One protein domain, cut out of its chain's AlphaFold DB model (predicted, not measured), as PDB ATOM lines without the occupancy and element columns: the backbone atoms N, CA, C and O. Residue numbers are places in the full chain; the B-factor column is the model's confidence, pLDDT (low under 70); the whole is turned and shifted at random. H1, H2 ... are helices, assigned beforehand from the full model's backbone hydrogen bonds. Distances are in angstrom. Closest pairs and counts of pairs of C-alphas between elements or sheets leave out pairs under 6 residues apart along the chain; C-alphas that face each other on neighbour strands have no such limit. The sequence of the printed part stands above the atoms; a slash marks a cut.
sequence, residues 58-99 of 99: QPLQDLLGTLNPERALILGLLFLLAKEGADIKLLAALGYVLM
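This is residues 58 to 99 of the 99 residues of the protein "Conserved domain protein" of Ruminococcus sp. CAG:379 (UniProt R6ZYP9). A helical hairpin of H2 and H3, side by side with their lines only 5 degrees from each other and running opposite ways, has a short helix, H1, set crosswise near the first residues of H2; residues 58 to 63 of H1 stick out, and so do residues 65 to 70. The printed part has 42 residues with three named helices, in the order H1, H2, H3, and no named strand: all helix. It is loose, with a radius of gyration of the C-alphas of 11.6 A, and elongated, spanning 33 by 20 by 13 A.

H1, residues 58 to 66, is close to but not clearly touching H2, residues 69 to 83: the closest C-alphas, of Leu 64 and Ala 72, are 7.0 A apart. Their lines are about perpendicular, at 76 degrees. H2 and H3, residues 88 to 98, touch as a hairpin, at a shallow tilt of 5 degrees, opposite ways; their closest C-alphas, of Leu 78 and Leu 91, are 6.5 A apart. H1 and H3 are apart. In H1, H2 and H3 every O i to N i+4 pair is within hydrogen-bond range.

H1 begins at C-alpha 58 (34.944, 42.775, -23.499). H2 measures 20.8 A and H3 15.0 A, ending at C-alpha 98 (21.039, 47.084, -2.246).

The C-alphas farthest apart, of Gln 58 and Lys 89, are 33.9 A apart. The printed part has no cut, and both links are tight. Residues 65 and 99 have pLDDT under 70.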
ATOM      1  N   GLN A  58      36.336  42.776 -23.012       73.19
ATOM      2  CA  GLN A  58      34.944  42.775 -23.499       73.19
ATOM      3  C   GLN A  58      33.986  41.941 -22.648       73.19
ATOM      4  O   GLN A  58      32.982  42.504 -22.239       73.19
ATOM      5  N   PRO A  59      34.266  40.669 -22.301       75.38
ATOM      6  CA  PRO A  59      33.334  39.904 -21.475       75.38
ATOM      7  C   PRO A  59      33.162  40.520 -20.084       75.38
ATOM      8  O   PRO A  59      32.085  40.443 -19.507       75.38
ATOM      9  N   LEU A  60      34.204  41.169 -19.561       75.81
ATOM     10  CA  LEU A  60      34.185  41.824 -18.257       75.81
ATOM     11  C   LEU A  60      33.449  43.172 -18.315       75.81
ATOM     12  O   LEU A  60      32.723  43.504 -17.389       75.81
ATOM     13  N   GLN A  61      33.582  43.915 -19.418       74.00
ATOM     14  CA  GLN A  61      32.830  45.138 -19.709       74.00
ATOM     15  C   GLN A  61      31.365  44.859 -20.030       74.00
ATOM     16  O   GLN A  61      30.525  45.641 -19.612       74.00
ATOM     17  N   ASP A  62      31.042  43.759 -20.707       75.88
ATOM     18  CA  ASP A  62      29.661  43.323 -20.912       75.88
ATOM     19  C   ASP A  62      29.041  42.859 -19.588       75.88
ATOM     20  O   ASP A  62      27.912  43.226 -19.277       75.88
ATOM     21  N   LEU A  63      29.775  42.137 -18.734       74.06
ATOM     22  CA  LEU A  63      29.295  41.798 -17.387       74.06
ATOM     23  C   LEU A  63      29.099  43.041 -16.506       74.06
ATOM     24  O   LEU A  63      28.067  43.168 -15.857       74.06
ATOM     25  N   LEU A  64      30.044  43.984 -16.502       71.50
ATOM     26  CA  LEU A  64      29.897  45.242 -15.759       71.50
ATOM     27  C   LEU A  64      28.866  46.193 -16.379       71.50
ATOM     28  O   LEU A  64      28.275  46.978 -15.650       71.50
ATOM     29  N   GLY A  65      28.657  46.143 -17.695       68.06
ATOM     30  CA  GLY A  65      27.708  46.988 -18.421       68.06
ATOM     31  C   GLY A  65      26.276  46.456 -18.394       68.06
ATOM     32  O   GLY A  65      25.334  47.239 -18.479       68.06
ATOM     33  N   THR A  66      26.096  45.141 -18.238       73.69
ATOM     34  CA  THR A  66      24.789  44.522 -17.949       73.69
ATOM     35  C   THR A  66      24.361  44.724 -16.496       73.69
ATOM     36  O   THR A  66      23.167  44.706 -16.196       73.69
ATOM     37  N   LEU A  67      25.313  44.963 -15.591       71.50
ATOM     38  CA  LEU A  67      25.042  45.454 -14.246       71.50
ATOM     39  C   LEU A  67      24.686  46.944 -14.321       71.50
ATOM     40  O   LEU A  67      25.404  47.733 -14.928       71.50
ATOM     41  N   ASN A  68      23.579  47.347 -13.687       82.62
ATOM     42  CA  ASN A  68      23.190  48.758 -13.627       82.62
ATOM     43  C   ASN A  68      24.387  49.606 -13.160       82.62
ATOM     44  O   ASN A  68      24.944  49.299 -12.100       82.62
ATOM     45  N   PRO A  69      24.771  50.669 -13.893       80.06
ATOM     46  CA  PRO A  69      25.980  51.443 -13.600       80.06
ATOM     47  C   PRO A  69      25.959  52.020 -12.183       80.06
ATOM     48  O   PRO A  69      26.992  52.133 -11.535       80.06
ATOM     49  N   GLU A  70      24.764  52.299 -11.670       81.56
ATOM     50  CA  GLU A  70      24.524  52.739 -10.303       81.56
ATOM     51  C   GLU A  70      24.805  51.639  -9.269       81.56
ATOM     52  O   GLU A  70      25.523  51.877  -8.304       81.56
ATOM     53  N   ARG A  71      24.363  50.393  -9.506       81.88
ATOM     54  CA  ARG A  71      24.709  49.246  -8.644       81.88
ATOM     55  C   ARG A  71      26.204  48.926  -8.707       81.88
ATOM     56  O   ARG A  71      26.793  48.616  -7.678       81.88
ATOM     57  N   ALA A  72      26.825  49.032  -9.883       84.44
ATOM     58  CA  ALA A  72      28.268  48.851 -10.043       84.44
ATOM     59  C   ALA A  72      29.069  49.935  -9.295       84.44
ATOM     60  O   ALA A  72      30.044  49.612  -8.616       84.44
ATOM     61  N   LEU A  73      28.628  51.197  -9.352       85.69
ATOM     62  CA  LEU A  73      29.189  52.296  -8.561       85.69
ATOM     63  C   LEU A  73      29.037  52.056  -7.060       85.69
ATOM     64  O   LEU A  73      30.006  52.223  -6.321       85.69
ATOM     65  N   ILE A  74      27.857  51.622  -6.612       86.44
ATOM     66  CA  ILE A  74      27.608  51.314  -5.200       86.44
ATOM     67  C   ILE A  74      28.504  50.162  -4.738       86.44
ATOM     68  O   ILE A  74      29.117  50.275  -3.684       86.44
ATOM     69  N   LEU A  75      28.657  49.093  -5.526       86.12
ATOM     70  CA  LEU A  75      29.576  47.990  -5.213       86.12
ATOM     71  C   LEU A  75      31.043  48.443  -5.183       86.12
ATOM     72  O   LEU A  75      31.792  48.026  -4.302       86.12
ATOM     73  N   GLY A  76      31.448  49.314  -6.110       87.81
ATOM     74  CA  GLY A  76      32.787  49.905  -6.130       87.81
ATOM     75  C   GLY A  76      33.065  50.769  -4.899       87.81
ATOM     76  O   GLY A  76      34.138  50.669  -4.306       87.81
ATOM     77  N   LEU A  77      32.081  51.559  -4.463       86.88
ATOM     78  CA  LEU A  77      32.141  52.326  -3.218       86.88
ATOM     79  C   LEU A  77      32.171  51.403  -1.998       86.88
ATOM     80  O   LEU A  77      33.009  51.591  -1.126       86.88
ATOM     81  N   LEU A  78      31.332  50.367  -1.958       87.62
ATOM     82  CA  LEU A  78      31.317  49.368  -0.886       87.62
ATOM     83  C   LEU A  78      32.690  48.693  -0.745       87.62
ATOM     84  O   LEU A  78      33.201  48.527   0.360       87.62
ATOM     85  N   PHE A  79      33.316  48.362  -1.874       87.75
ATOM     86  CA  PHE A  79      34.662  47.802  -1.922       87.75
ATOM     87  C   PHE A  79      35.728  48.800  -1.451       87.75
ATOM     88  O   PHE A  79      36.642  48.426  -0.716       87.75
ATOM     89  N   LEU A  80      35.605  50.074  -1.830       90.62
ATOM     90  CA  LEU A  80      36.510  51.127  -1.377       90.62
ATOM     91  C   LEU A  80      36.410  51.333   0.142       90.62
ATOM     92  O   LEU A  80      37.433  51.332   0.821       90.62
ATOM     93  N   LEU A  81      35.188  51.398   0.679       87.62
ATOM     94  CA  LEU A  81      34.925  51.485   2.116       87.62
ATOM     95  C   LEU A  81      35.466  50.255   2.859       87.62
ATOM     96  O   LEU A  81      36.084  50.394   3.912       87.62
ATOM     97  N   ALA A  82      35.298  49.053   2.301       84.44
ATOM     98  CA  ALA A  82      35.882  47.835   2.861       84.44
ATOM     99  C   ALA A  82      37.412  47.918   2.948       84.44
ATOM    100  O   ALA A  82      38.005  47.485   3.935       84.44
ATOM    101  N   LYS A  83      38.053  48.521   1.941       85.75
ATOM    102  CA  LYS A  83      39.507  48.717   1.908       85.75
ATOM    103  C   LYS A  83      39.990  49.772   2.909       85.75
ATOM    104  O   LYS A  83      41.115  49.667   3.392       85.75
ATOM    105  N   GLU A  84      39.157  50.761   3.217       84.94
ATOM    106  CA  GLU A  84      39.405  51.766   4.259       84.94
ATOM    107  C   GLU A  84      39.085  51.263   5.677       84.94
ATOM    108  O   GLU A  84      39.365  51.954   6.654       84.94
ATOM    109  N   GLY A  85      38.564  50.037   5.811       81.06
ATOM    110  CA  GLY A  85      38.268  49.424   7.105       81.06
ATOM    111  C   GLY A  85      36.892  49.787   7.663       81.06
ATOM    112  O   GLY A  85      36.699  49.757   8.878       81.06
ATOM    113  N   ALA A  86      35.932  50.128   6.799       82.31
ATOM    114  CA  ALA A  86      34.544  50.316   7.202       82.31
ATOM    115  C   ALA A  86      33.978  49.053   7.872       82.31
ATOM    116  O   ALA A  86      34.319  47.925   7.510       82.31
ATOM    117  N   ASP A  87      33.087  49.253   8.847       84.69
ATOM    118  CA  ASP A  87      32.497  48.164   9.625       84.69
ATOM    119  C   ASP A  87      31.824  47.134   8.701       84.69
ATOM    120  O   ASP A  87      30.940  47.460   7.907       84.69
ATOM    121  N   ILE A  88      32.224  45.866   8.816       80.38
ATOM    122  CA  ILE A  88      31.680  44.756   8.023       80.38
ATOM    123  C   ILE A  88      30.166  44.630   8.232       80.38
ATOM    124  O   ILE A  88      29.454  44.278   7.293       80.38
ATOM    125  N   LYS A  89      29.646  44.970   9.418       86.00
ATOM    126  CA  LYS A  89      28.196  45.001   9.675       86.00
ATOM    127  C   LYS A  89      27.509  46.105   8.876       86.00
ATOM    128  O   LYS A  89      26.420  45.882   8.356       86.00
ATOM    129  N   LEU A  90      28.156  47.263   8.745       85.06
ATOM    130  CA  LEU A  90      27.669  48.377   7.932       85.06
ATOM    131  C   LEU A  90      27.702  48.016   6.442       85.06
ATOM    132  O   LEU A  90      26.721  48.247   5.742       85.06
ATOM    133  N   LEU A  91      28.785  47.391   5.974       85.00
ATOM    134  CA  LEU A  91      28.913  46.920   4.591       85.00
ATOM    135  C   LEU A  91      27.891  45.829   4.264       85.00
ATOM    136  O   LEU A  91      27.280  45.865   3.200       85.00
ATOM    137  N   ALA A  92      27.666  44.887   5.182       83.25
ATOM    138  CA  ALA A  92      26.662  43.839   5.031       83.25
ATOM    139  C   ALA A  92      25.238  44.415   5.019       83.25
ATOM    140  O   ALA A  92      24.426  43.996   4.200       83.25
ATOM    141  N   ALA A  93      24.944  45.402   5.870       87.75
ATOM    142  CA  ALA A  93      23.655  46.089   5.874       87.75
ATOM    143  C   ALA A  93      23.423  46.885   4.579       87.75
ATOM    144  O   ALA A  93      22.351  46.788   3.989       87.75
ATOM    145  N   LEU A  94      24.432  47.617   4.097       83.25
ATOM    146  CA  LEU A  94      24.376  48.322   2.809       83.25
ATOM    147  C   LEU A  94      24.211  47.354   1.635       83.25
ATOM    148  O   LEU A  94      23.390  47.595   0.754       83.25
ATOM    149  N   GLY A  95      24.950  46.243   1.639       84.44
ATOM    150  CA  GLY A  95      24.802  45.180   0.650       84.44
ATOM    151  C   GLY A  95      23.413  44.538   0.682       84.44
ATOM    152  O   GLY A  95      22.866  44.241  -0.374       84.44
ATOM    153  N   TYR A  96      22.824  44.376   1.870       82.44
ATOM    154  CA  TYR A  96      21.466  43.856   2.045       82.44
ATOM    155  C   TYR A  96      20.391  44.835   1.558       82.44
ATOM    156  O   TYR A  96      19.458  44.412   0.895       82.44
ATOM    157  N   VAL A  97      20.533  46.138   1.827       82.00
ATOM    158  CA  VAL A  97      19.609  47.178   1.326       82.00
ATOM    159  C   VAL A  97      19.683  47.330  -0.198       82.00
ATOM    160  O   VAL A  97      18.707  47.730  -0.829       82.00
ATOM    161  N   LEU A  98      20.840  47.034  -0.796       74.50
ATOM    162  CA  LEU A  98      21.039  47.084  -2.246       74.50
ATOM    163  C   LEU A  98      20.405  45.894  -2.991       74.50
ATOM    164  O   LEU A  98      20.165  45.995  -4.202       74.50
ATOM    165  N   MET A  99      20.209  44.770  -2.295       69.62
ATOM    166  CA  MET A  99      19.655  43.525  -2.835       69.62
ATOM    167  C   MET A  99      18.144  43.652  -3.020       69.62
ATOM    168  O   MET A  99      17.714  43.535  -4.194       69.62
TER     169      MET A  99